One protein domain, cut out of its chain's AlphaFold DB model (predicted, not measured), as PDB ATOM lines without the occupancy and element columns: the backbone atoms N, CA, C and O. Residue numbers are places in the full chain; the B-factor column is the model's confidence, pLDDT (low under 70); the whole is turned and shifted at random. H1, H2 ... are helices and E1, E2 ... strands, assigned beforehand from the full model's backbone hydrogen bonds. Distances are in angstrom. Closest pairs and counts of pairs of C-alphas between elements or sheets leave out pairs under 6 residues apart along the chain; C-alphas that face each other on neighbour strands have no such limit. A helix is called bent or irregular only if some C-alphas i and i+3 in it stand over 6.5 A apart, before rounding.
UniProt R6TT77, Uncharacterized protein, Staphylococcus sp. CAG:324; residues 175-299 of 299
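What this domain is: This is residues 175 to 299 of the 299 residues of an uncharacterized protein of Staphylococcus sp. CAG:324 (UniProt R6TT77). A strongly twisted antiparallel sheet, with the two long bent strands E6 and E7 running through it, has the long helix H3 over one face. A smaller part, the hairpin of E1 and E2 with the short helix H1 close to it, lies toward one end of the longest axis; the long unnamed stretch of residues 188 to 204 runs from E2 to H1, and another, residues 211 to 223, joins H1 to E3 of the sheet. The printed part has 125 residues, with seven named strands and three named helices in the order E1, E2, H1, E3, H2, H3, E4, E5, E6, E7. The larger sheet runs E3, E7, E6, E5, E4, and the class is mixed, helices and strands. The whole is compact, with a radius of gyration of the C-alphas of 14.5 A and spans of 41 by 34 by 22 A.

Where its parts are: E1 is residues 175 to 179, beginning at C-alpha 175 at (323.134, 330.471, 162.998). E2 is residues 182 to 187, 16.5 A from first to last C-alpha. H1 is residues 205 to 210, E3 residues 224 to 226, and H2 residues 229 to 232. H3, residues 238 to 252, is the longest helix, 21.3 A from C-alpha 238 at (318.699, 345.209, 143.334) to C-alpha 252. E4 is residues 256 to 258, and E5 is residues 261 to 266, 16.0 A long. E6, residues 269 to 281, is 27.8 A long and bends by 80 degrees at residue 276. E7, residues 286 to 298, is 35.2 A long, bends by 52 degrees at residue 289 and ends at C-alpha 298 at (317.685, 318.942, 157.643).

How they stand to each other: In the five-stranded sheet E3 and E4 are edge strands. E4, E5, E6 and E7 form a meander, each strand the antiparallel neighbour of the one before, through hairpins of E4 and E5, E5 and E6, and E6 and E7. E6 and E7 are antiparallel at 165 degrees, with N 274 and O 292 at 2.9 A and N 288 and O 279 at 3.0 A, within hydrogen-bond range. E3 and E7 are antiparallel at 137 degrees, with N 225 and O 291 at 2.8 A. E5 and E6 stand at 115 degrees, with N 271 and O 264 at 3.0 A, and E4 and E5 at 125 degrees, with N 263 and O 256 at 2.8 A. H3 is on the sheet, two layers with the helix on one face, at a height over the sheet of 8.7 A. It lies over E6 and E5 and runs along the strands, at 26 degrees to E6 on the local plane. The closest C-alphas of H3 and E5 are those of Tyr 249 and Ile 264, 6.7 A apart. H2 is not on this sheet; with 3 pairs of C-alphas within 8 A, it only just touches H3, which meets it with residues 241 to 244 alone, and the closest C-alphas are those of Leu 231 and Leu 241, 6.6 A apart. E1 and E2 form a hairpin, antiparallel at 140 degrees, with N 177 and O 184 at 2.9 A. The closest C-alphas of E2 and H1 are those of Lys 183 and Leu 209, 6.0 A apart; H1 is apart from H3. The closest C-alphas of E1 and E7, those of Val 177 and Tyr 295, are 7.2 A apart. In H1 and H3 every O i to N i+4 pair is within hydrogen-bond range; H2 is too short for such a pair.

The domain as a whole: The two C-alphas farthest apart are those of Glu 180 and Ile 234, at 43.5 A. The printed part has no cut, and residue 299 is the chain's last. The links from E2 to H1, 17 residues, and from H1 to E3, 13 residues, are long; the others are tight. Mean pLDDT of the printed part is 90.8, and residues 200 to 201 and 219 to 220 are under 70.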
ATOM      1  N   MET A 175     324.509 330.219 162.586       93.81
ATOM      2  CA  MET A 175     323.134 330.471 162.998       93.81
ATOM      3  C   MET A 175     322.789 329.586 164.187       93.81
ATOM      4  O   MET A 175     323.156 328.411 164.226       93.81
ATOM      5  N   VAL A 176     322.098 330.171 165.164       94.31
ATOM      6  CA  VAL A 176     321.521 329.436 166.289       94.31
ATOM      7  C   VAL A 176     320.093 329.062 165.922       94.31
ATOM      8  O   VAL A 176     319.252 329.935 165.713       94.31
ATOM      9  N   VAL A 177     319.831 327.763 165.873       93.38
ATOM     10  CA  VAL A 177     318.513 327.186 165.594       93.38
ATOM     11  C   VAL A 177     318.006 326.450 166.828       93.38
ATOM     12  O   VAL A 177     318.780 326.130 167.738       93.38
ATOM     13  N   LYS A 178     316.702 326.176 166.876       91.00
ATOM     14  CA  LYS A 178     316.089 325.393 167.950       91.00
ATOM     15  C   LYS A 178     315.565 324.072 167.397       91.00
ATOM     16  O   LYS A 178     314.581 324.069 166.669       91.00
ATOM     17  N   GLU A 179     316.178 322.974 167.820       86.94
ATOM     18  CA  GLU A 179     315.799 321.606 167.451       86.94
ATOM     19  C   GLU A 179     315.527 320.814 168.734       86.94
ATOM     20  O   GLU A 179     316.316 320.884 169.676       86.94
ATOM     21  N   GLU A 180     314.395 320.110 168.822       85.06
ATOM     22  CA  GLU A 180     314.012 319.327 170.017       85.06
ATOM     23  C   GLU A 180     314.110 320.114 171.347       85.06
ATOM     24  O   GLU A 180     314.523 319.603 172.386       85.06
ATOM     25  N   ASN A 181     313.740 321.400 171.324       85.06
ATOM     26  CA  ASN A 181     313.887 322.354 172.435       85.06
ATOM     27  C   ASN A 181     315.322 322.693 172.871       85.06
ATOM     28  O   ASN A 181     315.493 323.479 173.805       85.06
ATOM     29  N   MET A 182     316.338 322.198 172.173       90.06
ATOM     30  CA  MET A 182     317.735 322.549 172.393       90.06
ATOM     31  C   MET A 182     318.220 323.548 171.346       90.06
ATOM     32  O   MET A 182     317.870 323.476 170.170       90.06
ATOM     33  N   LYS A 183     319.070 324.482 171.775       93.31
ATOM     34  CA  LYS A 183     319.794 325.349 170.847       93.31
ATOM     35  C   LYS A 183     320.912 324.561 170.186       93.31
ATOM     36  O   LYS A 183     321.702 323.904 170.868       93.31
ATOM     37  N   LYS A 184     320.965 324.644 168.865       94.94
ATOM     38  CA  LYS A 184     321.987 324.029 168.023       94.94
ATOM     39  C   LYS A 184     322.594 325.077 167.106       94.94
ATOM     40  O   LYS A 184     321.993 326.119 166.849       94.94
ATOM     41  N   LEU A 185     323.801 324.797 166.643       95.00
ATOM     42  CA  LEU A 185     324.543 325.643 165.725       95.00
ATOM     43  C   LEU A 185     324.547 325.020 164.333       95.00
ATOM     44  O   LEU A 185     324.754 323.816 164.176       95.00
ATOM     45  N   VAL A 186     324.369 325.852 163.319       95.00
ATOM     46  CA  VAL A 186     324.600 325.490 161.919       95.00
ATOM     47  C   VAL A 186     325.562 326.498 161.306       95.00
ATOM     48  O   VAL A 186     325.547 327.674 161.676       95.00
ATOM     49  N   LEU A 187     326.419 326.044 160.391       94.62
ATOM     50  CA  LEU A 187     327.200 326.960 159.562       94.62
ATOM     51  C   LEU A 187     326.279 327.599 158.525       94.62
ATOM     52  O   LEU A 187     325.410 326.929 157.968       94.62
ATOM     53  N   LEU A 188     326.506 328.877 158.241       93.56
ATOM     54  CA  LEU A 188     325.783 329.589 157.195       93.56
ATOM     55  C   LEU A 188     326.599 329.663 155.900       93.56
ATOM     56  O   LEU A 188     327.751 330.100 155.928       93.56
ATOM     57  N   PRO A 189     326.010 329.334 154.747       90.88
ATOM     58  CA  PRO A 189     326.619 329.653 153.470       90.88
ATOM     59  C   PRO A 189     326.333 331.124 153.166       90.88
ATOM     60  O   PRO A 189     325.189 331.509 152.945       90.88
ATOM     61  N   ILE A 190     327.354 331.975 153.173       92.88
ATOM     62  CA  ILE A 190     327.208 333.373 152.749       92.88
ATOM     63  C   ILE A 190     328.246 333.690 151.663       92.88
ATOM     64  O   ILE A 190     329.374 333.199 151.749       92.88
ATOM     65  N   PRO A 191     327.930 334.531 150.663       92.19
ATOM     66  CA  PRO A 191     328.910 334.987 149.677       92.19
ATOM     67  C   PRO A 191     330.003 335.866 150.298       92.19
ATOM     68  O   PRO A 191     329.792 336.502 151.342       92.19
ATOM     69  N   TYR A 192     331.201 335.868 149.696       89.06
ATOM     70  CA  TYR A 192     332.351 336.642 150.193       89.06
ATOM     71  C   TYR A 192     331.960 338.102 150.471       89.06
ATOM     72  O   TYR A 192     331.177 338.687 149.735       89.06
ATOM     73  N   ASN A 193     332.515 338.707 151.527       87.06
ATOM     74  CA  ASN A 193     332.285 340.110 151.893       87.06
ATOM     75  C   ASN A 193     330.845 340.436 152.350       87.06
ATOM     76  O   ASN A 193     330.475 341.602 152.501       87.06
ATOM     77  N   THR A 194     330.026 339.417 152.619       90.19
ATOM     78  CA  THR A 194     328.825 339.566 153.445       90.19
ATOM     79  C   THR A 194     329.228 339.691 154.915       90.19
ATOM     80  O   THR A 194     329.845 338.788 155.482       90.19
ATOM     81  N   LYS A 195     328.871 340.812 155.551       88.44
ATOM     82  CA  LYS A 195     329.131 341.054 156.979       88.44
ATOM     83  C   LYS A 195     328.136 340.288 157.852       88.44
ATOM     84  O   LYS A 195     326.929 340.408 157.655       88.44
ATOM     85  N   TYR A 196     328.640 339.577 158.856       88.44
ATOM     86  CA  TYR A 196     327.849 338.826 159.831       88.44
ATOM     87  C   TYR A 196     328.342 339.098 161.256       88.44
ATOM     88  O   TYR A 196     329.499 339.454 161.465       88.44
ATOM     89  N   ILE A 197     327.443 338.945 162.230       84.00
ATOM     90  CA  ILE A 197     327.736 339.142 163.660       84.00
ATOM     91  C   ILE A 197     327.810 337.781 164.363       84.00
ATOM     92  O   ILE A 197     328.702 337.546 165.170       84.00
ATOM     93  N   VAL A 198     326.892 336.870 164.031       82.81
ATOM     94  CA  VAL A 198     326.808 335.536 164.633       82.81
ATOM     95  C   VAL A 198     327.798 334.609 163.932       82.81
ATOM     96  O   VAL A 198     327.631 334.291 162.757       82.81
ATOM     97  N   GLY A 199     328.857 334.213 164.636       74.88
ATOM     98  CA  GLY A 199     329.906 333.348 164.093       74.88
ATOM     99  C   GLY A 199     331.331 333.853 164.319       74.88
ATOM    100  O   GLY A 199     331.557 335.027 164.613       74.88
ATOM    101  N   GLY A 200     332.300 332.949 164.170       66.81
ATOM    102  CA  GLY A 200     333.727 333.215 164.366       66.81
ATOM    103  C   GLY A 200     334.078 333.665 165.790       66.81
ATOM    104  O   GLY A 200     333.480 333.220 166.765       66.81
ATOM    105  N   TYR A 201     335.043 334.582 165.895       65.44
ATOM    106  CA  TYR A 201     335.517 335.165 167.159       65.44
ATOM    107  C   TYR A 201     334.662 336.350 167.656       65.44
ATOM    108  O   TYR A 201     335.072 337.058 168.573       65.44
ATOM    109  N   ASN A 202     333.503 336.607 167.038       73.12
ATOM    110  CA  ASN A 202     332.700 337.806 167.308       73.12
ATOM    111  C   ASN A 202     331.814 337.677 168.557       73.12
ATOM    112  O   ASN A 202     331.482 338.683 169.182       73.12
ATOM    113  N   ILE A 203     331.396 336.454 168.898       82.12
ATOM    114  CA  ILE A 203     330.499 336.172 170.022       82.12
ATOM    115  C   ILE A 203     330.983 334.912 170.731       82.12
ATOM    116  O   ILE A 203     331.236 333.891 170.094       82.12
ATOM    117  N   GLU A 204     331.069 334.972 172.058       87.44
ATOM    118  CA  GLU A 204     331.385 333.805 172.878       87.44
ATOM    119  C   GLU A 204     330.326 332.707 172.712       87.44
ATOM    120  O   GLU A 204     329.121 332.972 172.769       87.44
ATOM    121  N   LEU A 205     330.781 331.459 172.573       88.88
ATOM    122  CA  LEU A 205     329.923 330.284 172.412       88.88
ATOM    123  C   LEU A 205     328.820 330.205 173.481       88.88
ATOM    124  O   LEU A 205     327.655 329.997 173.157       88.88
ATOM    125  N   ASP A 206     329.152 330.461 174.747       90.12
ATOM    126  CA  ASP A 206     328.182 330.441 175.848       90.12
ATOM    127  C   ASP A 206     327.032 331.448 175.643       90.12
ATOM    128  O   ASP A 206     325.867 331.149 175.912       90.12
ATOM    129  N   SER A 207     327.334 332.626 175.085       90.00
ATOM    130  CA  SER A 207     326.317 333.627 174.750       90.00
ATOM    131  C   SER A 207     325.402 333.158 173.619       90.00
ATOM    132  O   SER A 207     324.192 333.375 173.715       90.00
ATOM    133  N   LEU A 208     325.951 332.498 172.590       90.00
ATOM    134  CA  LEU A 208     325.167 331.913 171.492       90.00
ATOM    135  C   LEU A 208     324.172 330.868 172.008       90.00
ATOM    136  O   LEU A 208     323.020 330.835 171.582       90.00
ATOM    137  N   LEU A 209     324.601 330.048 172.968       90.31
ATOM    138  CA  LEU A 209     323.798 328.954 173.509       90.31
ATOM    139  C   LEU A 209     322.786 329.407 174.566       90.31
ATOM    140  O   LEU A 209     321.758 328.759 174.740       90.31
ATOM    141  N   LYS A 210     323.027 330.512 175.279       90.81
ATOM    142  CA  LYS A 210     322.129 330.967 176.355       90.81
ATOM    143  C   LYS A 210     321.132 332.025 175.915       90.81
ATOM    144  O   LYS A 210     319.965 331.937 176.288       90.81
ATOM    145  N   LYS A 211     321.540 333.013 175.116       90.62
ATOM    146  CA  LYS A 211     320.685 334.168 174.802       90.62
ATOM    147  C   LYS A 211     319.716 333.840 173.674       90.62
ATOM    148  O   LYS A 211     320.105 333.259 172.667       90.62
ATOM    149  N   ASP A 212     318.441 334.172 173.846       90.38
ATOM    150  CA  ASP A 212     317.416 333.916 172.821       90.38
ATOM    151  C   ASP A 212     317.546 334.847 171.624       90.38
ATOM    152  O   ASP A 212     317.171 334.468 170.528       90.38
ATOM    153  N   GLN A 213     318.157 336.015 171.811       90.12
ATOM    154  CA  GLN A 213     318.347 337.021 170.770       90.12
ATOM    155  C   GLN A 213     319.079 336.523 169.514       90.12
ATOM    156  O   GLN A 213     318.966 337.120 168.453       90.12
ATOM    157  N   TYR A 214     319.845 335.437 169.630       90.31
ATOM    158  CA  TYR A 214     320.546 334.836 168.499       90.31
ATOM    159  C   TYR A 214     319.738 333.743 167.804       90.31
ATOM    160  O   TYR A 214     320.207 333.219 166.805       90.31
ATOM    161  N   LEU A 215     318.550 333.378 168.285       89.31
ATOM    162  CA  LEU A 215     317.694 332.436 167.568       89.31
ATOM    163  C   LEU A 215     317.225 333.049 166.244       89.31
ATOM    164  O   LEU A 215     316.839 334.219 166.186       89.31
ATOM    165  N   ASP A 216     317.218 332.229 165.200       80.25
ATOM    166  CA  ASP A 216     316.736 332.552 163.850       80.25
ATOM    167  C   ASP A 216     315.273 333.016 163.795       80.25
ATOM    168  O   ASP A 216     314.874 333.749 162.894       80.25
ATOM    169  N   THR A 217     314.496 332.655 164.813       76.94
ATOM    170  CA  THR A 217     313.092 333.045 164.992       76.94
ATOM    171  C   THR A 217     312.886 334.434 165.607       76.94
ATOM    172  O   THR A 217     311.747 334.898 165.717       76.94
ATOM    173  N   THR A 218     313.950 335.118 166.041       74.81
ATOM    174  CA  THR A 218     313.824 336.419 166.717       74.81
ATOM    175  C   THR A 218     313.896 337.610 165.768       74.81
ATOM    176  O   THR A 218     314.475 337.566 164.687       74.81
ATOM    177  N   LYS A 219     313.320 338.731 166.216       66.62
ATOM    178  CA  LYS A 219     313.254 339.998 165.472       66.62
ATOM    179  C   LYS A 219     314.577 340.773 165.418       66.62
ATOM    180  O   LYS A 219     314.604 341.860 164.853       66.62
ATOM    181  N   GLU A 220     315.658 340.274 166.025       67.56
ATOM    182  CA  GLU A 220     316.930 341.012 166.101       67.56
ATOM    183  C   GLU A 220     317.722 341.029 164.778       67.56
ATOM    184  O   GLU A 220     318.764 341.674 164.689       67.56
ATOM    185  N   ASN A 221     317.197 340.412 163.709       71.94
ATOM    186  CA  ASN A 221     317.659 340.585 162.324       71.94
ATOM    187  C   ASN A 221     319.134 340.200 162.071       71.94
ATOM    188  O   ASN A 221     319.733 340.631 161.080       71.94
ATOM    189  N   TYR A 222     319.735 339.364 162.925       88.75
ATOM    190  CA  TYR A 222     321.125 338.920 162.754       88.75
ATOM    191  C   TYR A 222     321.356 338.098 161.479       88.75
ATOM    192  O   TYR A 222     322.487 338.045 160.998       88.75
ATOM    193  N   TYR A 223     320.291 337.515 160.922       93.19
ATOM    194  CA  TYR A 223     320.310 336.675 159.717       93.19
ATOM    195  C   TYR A 223     319.729 337.356 158.478       93.19
ATOM    196  O   TYR A 223     319.481 336.702 157.469       93.19
ATOM    197  N   ILE A 224     319.512 338.671 158.563       93.62
ATOM    198  CA  ILE A 224     319.308 339.539 157.405       93.62
ATOM    199  C   ILE A 224     320.671 340.128 157.056       93.62
ATOM    200  O   ILE A 224     321.380 340.627 157.933       93.62
ATOM    201  N   PHE A 225     321.054 340.098 155.791       94.25
ATOM    202  CA  PHE A 225     322.386 340.447 155.328       94.25
ATOM    203  C   PHE A 225     322.316 341.488 154.220       94.25
ATOM    204  O   PHE A 225     321.594 341.332 153.240       94.25
ATOM    205  N   ASN A 226     323.128 342.536 154.352       94.00
ATOM    206  CA  ASN A 226     323.413 343.403 153.218       94.00
ATOM    207  C   ASN A 226     324.147 342.592 152.141       94.00
ATOM    208  O   ASN A 226     325.020 341.780 152.467       94.00
ATOM    209  N   TYR A 227     323.836 342.853 150.868       94.75
ATOM    210  CA  TYR A 227     324.579 342.256 149.757       94.75
ATOM    211  C   TYR A 227     326.086 342.548 149.867       94.75
ATOM    212  O   TYR A 227     326.455 343.635 150.334       94.75
ATOM    213  N   PRO A 228     326.949 341.610 149.425       92.06
ATOM    214  CA  PRO A 228     328.395 341.786 149.407       92.06
ATOM    215  C   PRO A 228     328.845 343.151 148.888       92.06
ATOM    216  O   PRO A 228     328.428 343.589 147.813       92.06
ATOM    217  N   THR A 229     329.749 343.813 149.611       87.31
ATOM    218  CA  THR A 229     330.224 345.148 149.202       87.31
ATOM    219  C   THR A 229     330.966 345.129 147.865       87.31
ATOM    220  O   THR A 229     330.874 346.098 147.117       87.31
ATOM    221  N   TYR A 230     331.630 344.020 147.508       87.06
ATOM    222  CA  TYR A 230     332.295 343.894 146.205       87.06
ATOM    223  C   TYR A 230     331.298 343.903 145.035       87.06
ATOM    224  O   TYR A 230     331.598 344.480 143.996       87.06
ATOM    225  N   LEU A 231     330.102 343.325 145.209       90.38
ATOM    226  CA  LEU A 231     329.045 343.376 144.194       90.38
ATOM    227  C   LEU A 231     328.491 344.794 144.068       90.38
ATOM    228  O   LEU A 231     328.341 345.302 142.959       90.38
ATOM    229  N   LYS A 232     328.274 345.469 145.204       86.31
ATOM    230  CA  LYS A 232     327.806 346.864 145.237       86.31
ATOM    231  C   LYS A 232     328.788 347.836 144.580       86.31
ATOM    232  O   LYS A 232     328.358 348.844 144.031       86.31
ATOM    233  N   ALA A 233     330.087 347.538 144.614       87.38
ATOM    234  CA  ALA A 233     331.106 348.322 143.916       87.38
ATOM    235  C   ALA A 233     331.020 348.193 142.382       87.38
ATOM    236  O   ALA A 233     331.516 349.068 141.676       87.38
ATOM    237  N   ILE A 234     330.399 347.124 141.873       89.75
ATOM    238  CA  ILE A 234     330.182 346.890 140.441       89.75
ATOM    239  C   ILE A 234     328.853 347.510 140.004       89.75
ATOM    240  O   ILE A 234     328.811 348.267 139.035       89.75
ATOM    241  N   ASN A 235     327.763 347.180 140.701       89.62
ATOM    242  CA  ASN A 235     326.423 347.658 140.382       89.62
ATOM    243  C   ASN A 235     325.528 347.612 141.632       89.62
ATOM    244  O   ASN A 235     325.521 346.635 142.379       89.62
ATOM    245  N   THR A 236     324.767 348.682 141.857       87.88
ATOM    246  CA  THR A 236     323.877 348.839 143.015       87.88
ATOM    247  C   THR A 236     322.424 348.451 142.732       87.88
ATOM    248  O   THR A 236     321.602 348.536 143.640       87.88
ATOM    249  N   ASP A 237     322.080 348.067 141.499       93.19
ATOM    250  CA  ASP A 237     320.736 347.613 141.134       93.19
ATOM    251  C   ASP A 237     320.350 346.331 141.888       93.19
ATOM    252  O   ASP A 237     321.084 345.339 141.880       93.19
ATOM    253  N   SER A 238     319.171 346.332 142.517       91.88
ATOM    254  CA  SER A 238     318.699 345.209 143.334       91.88
ATOM    255  C   SER A 238     318.601 343.909 142.542       91.88
ATOM    256  O   SER A 238     318.963 342.854 143.058       91.88
ATOM    257  N   SER A 239     318.148 343.962 141.286       94.81
ATOM    258  CA  SER A 239     317.972 342.761 140.460       94.81
ATOM    259  C   SER A 239     319.317 342.132 140.115       94.81
ATOM    260  O   SER A 239     319.452 340.908 140.146       94.81
ATOM    261  N   TYR A 240     320.327 342.962 139.835       95.62
ATOM    262  CA  TYR A 240     321.704 342.503 139.658       95.62
ATOM    263  C   TYR A 240     322.233 341.817 140.923       95.62
ATOM    264  O   TYR A 240     322.677 340.673 140.858       95.62
ATOM    265  N   LEU A 241     322.128 342.476 142.082       95.50
ATOM    266  CA  LEU A 241     322.623 341.940 143.356       95.50
ATOM    267  C   LEU A 241     321.953 340.607 143.729       95.50
ATOM    268  O   LEU A 241     322.639 339.661 144.127       95.50
ATOM    269  N   ILE A 242     320.630 340.518 143.554       96.50
ATOM    270  CA  ILE A 242     319.853 339.292 143.771       96.50
ATOM    271  C   ILE A 242     320.352 338.174 142.858       96.50
ATOM    272  O   ILE A 242     320.577 337.058 143.326       96.50
ATOM    273  N   ASN A 243     320.533 338.451 141.563       96.88
ATOM    274  CA  ASN A 243     320.949 337.434 140.601       96.88
ATOM    275  C   ASN A 243     322.360 336.910 140.883       96.88
ATOM    276  O   ASN A 243     322.563 335.700 140.835       96.88
ATOM    277  N   GLU A 244     323.307 337.773 141.246       95.94
ATOM    278  CA  GLU A 244     324.671 337.346 141.575       95.94
ATOM    279  C   GLU A 244     324.715 336.460 142.826       95.94
ATOM    280  O   GLU A 244     325.340 335.399 142.820       95.94
ATOM    281  N   VAL A 245     323.987 336.833 143.887       96.50
ATOM    282  CA  VAL A 245     323.895 335.999 145.097       96.50
ATOM    283  C   VAL A 245     323.166 334.684 144.817       96.50
ATOM    284  O   VAL A 245     323.596 333.629 145.282       96.50
ATOM    285  N   LYS A 246     322.099 334.710 144.015       97.12
ATOM    286  CA  LYS A 246     321.376 333.504 143.601       97.12
ATOM    287  C   LYS A 246     322.273 332.555 142.805       97.12
ATOM    288  O   LYS A 246     322.317 331.371 143.115       97.12
ATOM    289  N   ASN A 247     323.027 333.071 141.834       96.38
ATOM    290  CA  ASN A 247     323.974 332.288 141.038       96.38
ATOM    291  C   ASN A 247     325.060 331.653 141.914       96.38
ATOM    292  O   ASN A 247     325.416 330.495 141.699       96.38
ATOM    293  N   TRP A 248     325.545 332.375 142.929       95.44
ATOM    294  CA  TRP A 248     326.486 331.824 143.903       95.44
ATOM    295  C   TRP A 248     325.885 330.632 144.662       95.44
ATOM    296  O   TRP A 248     326.508 329.572 144.724       95.44
ATOM    297  N   TYR A 249     324.651 330.755 145.161       97.31
ATOM    298  CA  TYR A 249     323.961 329.655 145.840       97.31
ATOM    299  C   TYR A 249     323.650 328.466 144.921       97.31
ATOM    300  O   TYR A 249     323.790 327.323 145.347       97.31
ATOM    301  N   ILE A 250     323.268 328.707 143.661       96.94
ATOM    302  CA  ILE A 250     323.074 327.640 142.661       96.94
ATOM    303  C   ILE A 250     324.377 326.854 142.479       96.94
ATOM    304  O   ILE A 250     324.361 325.627 142.463       96.94
ATOM    305  N   LYS A 251     325.507 327.559 142.368       94.69
ATOM    306  CA  LYS A 251     326.817 326.948 142.131       94.69
ATOM    307  C   LYS A 251     327.329 326.140 143.325       94.69
ATOM    308  O   LYS A 251     327.901 325.079 143.114       94.69
ATOM    309  N   HIS A 252     327.161 326.655 144.543       94.38
ATOM    310  CA  HIS A 252     327.881 326.153 145.720       94.38
ATOM    311  C   HIS A 252     327.003 325.480 146.781       94.38
ATOM    312  O   HIS A 252     327.517 324.811 147.668       94.38
ATOM    313  N   CYS A 253     325.687 325.686 146.751       95.75
ATOM    314  CA  CYS A 253     324.792 325.297 147.846       95.75
ATOM    315  C   CYS A 253     323.508 324.640 147.330       95.75
ATOM    316  O   CYS A 253     322.441 324.838 147.908       95.75
ATOM    317  N   ASN A 254     323.592 323.934 146.197       95.94
ATOM    318  CA  ASN A 254     322.452 323.281 145.546       95.94
ATOM    319  C   ASN A 254     321.214 324.202 145.444       95.94
ATOM    320  O   ASN A 254     320.094 323.794 145.739       95.94
ATOM    321  N   GLY A 255     321.415 325.482 145.113       97.25
ATOM    322  CA  GLY A 255     320.332 326.461 145.097       97.25
ATOM    323  C   GLY A 255     319.306 326.180 143.999       97.25
ATOM    324  O   GLY A 255     319.672 326.025 142.835       97.25
ATOM    325  N   HIS A 256     318.022 326.146 144.345       97.56
ATOM    326  CA  HIS A 256     316.928 325.886 143.407       97.56
ATOM    327  C   HIS A 256     315.603 326.491 143.889       97.56
ATOM    328  O   HIS A 256     315.499 327.006 144.997       97.56
ATOM    329  N   PHE A 257     314.584 326.475 143.026       96.88
ATOM    330  CA  PHE A 257     313.232 326.877 143.407       96.88
ATOM    331  C   PHE A 257     312.387 325.658 143.776       96.88
ATOM    332  O   PHE A 257     312.287 324.719 142.988       96.88
ATOM    333  N   GLU A 258     311.721 325.729 144.924       95.06
ATOM    334  CA  GLU A 258     310.708 324.781 145.392       95.06
ATOM    335  C   GLU A 258     309.486 325.591 145.846       95.06
ATOM    336  O   GLU A 258     309.623 326.532 146.620       95.06
ATOM    337  N   GLU A 259     308.301 325.310 145.294       89.81
ATOM    338  CA  GLU A 259     307.045 326.006 145.647       89.81
ATOM    339  C   GLU A 259     307.138 327.556 145.669       89.81
ATOM    340  O   GLU A 259     306.595 328.226 146.545       89.81
ATOM    341  N   ASN A 260     307.821 328.149 144.676       90.62
ATOM    342  CA  ASN A 260     308.123 329.592 144.558       90.62
ATOM    343  C   ASN A 260     309.072 330.173 145.625       90.62
ATOM    344  O   ASN A 260     309.289 331.385 145.653       90.62
ATOM    345  N   GLN A 261     309.682 329.341 146.463       95.12
ATOM    346  CA  GLN A 261     310.732 329.732 147.398       95.12
ATOM    347  C   GLN A 261     312.096 329.344 146.836       95.12
ATOM    348  O   GLN A 261     312.242 328.307 146.195       95.12
ATOM    349  N   PHE A 262     313.106 330.189 147.050       98.00
ATOM    350  CA  PHE A 262     314.478 329.847 146.691       98.00
ATOM    351  C   PHE A 262     315.136 329.126 147.868       98.00
ATOM    352  O   PHE A 262     315.384 329.732 148.915       98.00
ATOM    353  N   ILE A 263     315.377 327.833 147.692       98.19
ATOM    354  CA  ILE A 263     315.913 326.923 148.698       98.19
ATOM    355  C   ILE A 263     317.371 326.620 148.375       98.19
ATOM    356  O   ILE A 263     317.767 326.566 147.210       98.19
ATOM    357  N   ILE A 264     318.171 326.434 149.418       97.81
ATOM    358  CA  ILE A 264     319.549 325.958 149.320       97.81
ATOM    359  C   ILE A 264     319.753 324.782 150.274       97.81
ATOM    360  O   ILE A 264     319.120 324.713 151.333       97.81
ATOM    361  N   GLU A 265     320.683 323.901 149.929       96.62
ATOM    362  CA  GLU A 265     321.158 322.816 150.782       96.62
ATOM    363  C   GLU A 265     322.657 322.988 151.010       96.62
ATOM    364  O   GLU A 265     323.458 322.998 150.074       96.62
ATOM    365  N   TYR A 266     323.049 323.132 152.270       96.25
ATOM    366  CA  TYR A 266     324.434 323.359 152.654       96.25
ATOM    367  C   TYR A 266     324.779 322.510 153.869       96.25
ATOM    368  O   TYR A 266     324.145 322.630 154.918       96.25
ATOM    369  N   LEU A 267     325.774 321.632 153.713       94.81
ATOM    370  CA  LEU A 267     326.251 320.725 154.764       94.81
ATOM    371  C   LEU A 267     325.118 319.922 155.436       94.81
ATOM    372  O   LEU A 267     325.082 319.766 156.656       94.81
ATOM    373  N   GLY A 268     324.170 319.433 154.630       95.00
ATOM    374  CA  GLY A 268     323.021 318.652 155.099       95.00
ATOM    375  C   GLY A 268     321.898 319.476 155.741       95.00
ATOM    376  O   GLY A 268     320.983 318.898 156.319       95.00
ATOM    377  N   VAL A 269     321.942 320.809 155.662       96.38
ATOM    378  CA  VAL A 269     320.907 321.707 156.195       96.38
ATOM    379  C   VAL A 269     320.199 322.436 155.055       96.38
ATOM    380  O   VAL A 269     320.854 322.946 154.145       96.38
ATOM    381  N   LYS A 270     318.869 322.514 155.127       96.62
ATOM    382  CA  LYS A 270     318.023 323.282 154.211       96.62
ATOM    383  C   LYS A 270     317.771 324.684 154.747       96.62
ATOM    384  O   LYS A 270     317.390 324.873 155.909       96.62
ATOM    385  N   PHE A 271     317.924 325.667 153.864       96.75
ATOM    386  CA  PHE A 271     317.600 327.058 154.148       96.75
ATOM    387  C   PHE A 271     316.706 327.652 153.065       96.75
ATOM    388  O   PHE A 271     316.893 327.390 151.879       96.75
ATOM    389  N   TRP A 272     315.789 328.521 153.479       96.12
ATOM    390  CA  TRP A 272     315.073 329.421 152.581       96.12
ATOM    391  C   TRP A 272     315.793 330.772 152.529       96.12
ATOM    392  O   TRP A 272     316.089 331.371 153.569       96.12
ATOM    393  N   ILE A 273     316.062 331.253 151.312       97.50
ATOM    394  CA  ILE A 273     316.611 332.585 151.057       97.50
ATOM    395  C   ILE A 273     315.498 333.528 150.612       97.50
ATOM    396  O   ILE A 273     314.879 333.356 149.559       97.50
ATOM    397  N   ASP A 274     315.265 334.549 151.425       95.56
ATOM    398  CA  ASP A 274     314.273 335.585 151.185       95.56
ATOM    399  C   ASP A 274     314.977 336.860 150.714       95.56
ATOM    400  O   ASP A 274     315.707 337.497 151.473       95.56
ATOM    401  N   PHE A 275     314.799 337.198 149.437       96.06
ATOM    402  CA  PHE A 275     315.435 338.352 148.796       96.06
ATOM    403  C   PHE A 275     314.614 339.645 148.915       96.06
ATOM    404  O   PHE A 275     315.096 340.696 148.497       96.06
ATOM    405  N   ASP A 276     313.394 339.582 149.457       93.88
ATOM    406  CA  ASP A 276     312.498 340.734 149.608       93.88
ATOM    407  C   ASP A 276     312.676 341.371 150.989       93.88
ATOM    408  O   ASP A 276     311.771 341.419 151.823       93.88
ATOM    409  N   GLN A 277     313.916 341.763 151.280       94.44
ATOM    410  CA  GLN A 277     314.317 342.265 152.587       94.44
ATOM    411  C   GLN A 277     315.098 343.565 152.451       94.44
ATOM    412  O   GLN A 277     315.769 343.820 151.450       94.44
ATOM    413  N   GLU A 278     315.066 344.365 153.511       93.38
ATOM    414  CA  GLU A 278     315.850 345.589 153.628       93.38
ATOM    415  C   GLU A 278     316.600 345.609 154.959       93.38
ATOM    416  O   GLU A 278     316.123 345.111 155.983       93.38
ATOM    417  N   LYS A 279     317.799 346.195 154.964       92.12
ATOM    418  CA  LYS A 279     318.614 346.323 156.173       92.12
ATOM    419  C   LYS A 279     319.366 347.645 156.183       92.12
ATOM    420  O   LYS A 279     319.827 348.124 155.152       92.12
ATOM    421  N   PHE A 280     319.533 348.216 157.374       90.25
ATOM    422  CA  PHE A 280     320.445 349.338 157.559       90.25
ATOM    423  C   PHE A 280     321.895 348.885 157.342       90.25
ATOM    424  O   PHE A 280     322.378 347.927 157.957       90.25
ATOM    425  N   ASN A 281     322.598 349.566 156.449       87.81
ATOM    426  CA  ASN A 281     323.999 349.342 156.164       87.81
ATOM    427  C   ASN A 281     324.847 350.387 156.894       87.81
ATOM    428  O   ASN A 281     324.814 351.566 156.563       87.81
ATOM    429  N   ASN A 282     325.637 349.935 157.869       84.88
ATOM    430  CA  ASN A 282     326.494 350.811 158.671       84.88
ATOM    431  C   ASN A 282     327.592 351.510 157.853       84.88
ATOM    432  O   ASN A 282     328.097 352.529 158.300       84.88
ATOM    433  N   ASP A 283     327.981 350.974 156.691       83.94
ATOM    434  CA  ASP A 283     329.033 351.585 155.868       83.94
ATOM    435  C   ASP A 283     328.506 352.757 155.033       83.94
ATOM    436  O   ASP A 283     329.241 353.697 154.745       83.94
ATOM    437  N   THR A 284     327.243 352.681 154.610       87.00
ATOM    438  CA  THR A 284     326.605 353.688 153.747       87.00
ATOM    439  C   THR A 284     325.588 354.551 154.484       87.00
ATOM    440  O   THR A 284     325.089 355.519 153.910       87.00
ATOM    441  N   GLU A 285     325.282 354.196 155.733       91.25
ATOM    442  CA  GLU A 285     324.298 354.824 156.616       91.25
ATOM    443  C   GLU A 285     322.885 354.897 156.006       91.25
ATOM    444  O   GLU A 285     322.141 355.859 156.207       91.25
ATOM    445  N   LYS A 286     322.498 353.870 155.237       91.44
ATOM    446  CA  LYS A 286     321.211 353.805 154.525       91.44
ATOM    447  C   LYS A 286     320.507 352.474 154.734       91.44
ATOM    448  O   LYS A 286     321.147 351.454 154.972       91.44
ATOM    449  N   ILE A 287     319.183 352.492 154.604       92.44
ATOM    450  CA  ILE A 287     318.396 351.274 154.401       92.44
ATOM    451  C   ILE A 287     318.584 350.855 152.943       92.44
ATOM    452  O   ILE A 287     318.388 351.662 152.035       92.44
ATOM    453  N   GLU A 288     319.025 349.621 152.737       92.19
ATOM    454  CA  GLU A 288     319.347 349.077 151.422       92.19
ATOM    455  C   GLU A 288     318.710 347.694 151.243       92.19
ATOM    456  O   GLU A 288     318.470 347.004 152.241       92.19
ATOM    457  N   PRO A 289     318.499 347.257 149.987       93.62
ATOM    458  CA  PRO A 289     318.135 345.884 149.687       93.62
ATOM    459  C   PRO A 289     319.083 344.897 150.372       93.62
ATOM    460  O   PRO A 289     320.309 345.079 150.410       93.62
ATOM    461  N   ALA A 290     318.499 343.831 150.891       94.88
ATOM    462  CA  ALA A 290     319.149 342.797 151.667       94.88
ATOM    463  C   ALA A 290     318.564 341.425 151.305       94.88
ATOM    464  O   ALA A 290     317.657 341.308 150.484       94.88
ATOM    465  N   PHE A 291     319.102 340.378 151.917       95.56
ATOM    466  CA  PHE A 291     318.511 339.046 151.874       95.56
ATOM    467  C   PHE A 291     318.531 338.425 153.266       95.56
ATOM    468  O   PHE A 291     319.438 338.687 154.057       95.56
ATOM    469  N   GLN A 292     317.544 337.596 153.576       95.25
ATOM    470  CA  GLN A 292     317.482 336.832 154.813       95.25
ATOM    471  C   GLN A 292     317.733 335.356 154.535       95.25
ATOM    472  O   GLN A 292     317.250 334.814 153.544       95.25
ATOM    473  N   ILE A 293     318.455 334.705 155.443       95.75
ATOM    474  CA  ILE A 293     318.585 333.248 155.476       95.75
ATOM    475  C   ILE A 293     317.729 332.727 156.629       95.75
ATOM    476  O   ILE A 293     317.865 333.202 157.758       95.75
ATOM    477  N   LYS A 294     316.853 331.762 156.350       94.31
ATOM    478  CA  LYS A 294     315.983 331.111 157.339       94.31
ATOM    479  C   LYS A 294     316.261 329.614 157.345       94.31
ATOM    480  O   LYS A 294     316.261 328.998 156.281       94.31
ATOM    481  N   TYR A 295     316.489 329.034 158.518       94.88
ATOM    482  CA  TYR A 295     316.550 327.581 158.667       94.88
ATOM    483  C   TYR A 295     315.158 326.984 158.446       94.88
ATOM    484  O   TYR A 295     314.171 327.511 158.961       94.88
ATOM    485  N   ILE A 296     315.078 325.903 157.668       94.38
ATOM    486  CA  ILE A 296     313.806 325.212 157.399       94.38
ATOM    487  C   ILE A 296     313.863 323.699 157.646       94.38
ATOM    488  O   ILE A 296     312.826 323.046 157.581       94.38
ATOM    489  N   GLY A 297     315.036 323.139 157.961       94.19
ATOM    490  CA  GLY A 297     315.174 321.733 158.345       94.19
ATOM    491  C   GLY A 297     316.501 321.101 157.933       94.19
ATOM    492  O   GLY A 297     317.405 321.758 157.415       94.19
ATOM    493  N   ILE A 298     316.605 319.795 158.159       94.19
ATOM    494  CA  ILE A 298     317.685 318.942 157.643       94.19
ATOM    495  C   ILE A 298     317.336 318.530 156.200       94.19
ATOM    496  O   ILE A 298     316.154 318.378 155.877       94.19
ATOM    497  N   ALA A 299     318.349 318.414 155.335       87.38
ATOM    498  CA  ALA A 299     318.203 318.071 153.919       87.38
ATOM    499  C   ALA A 299     317.742 316.627 153.683       87.38
ATOM    500  O   ALA A 299     318.258 315.713 154.364       87.38
TER     501      ALA A 299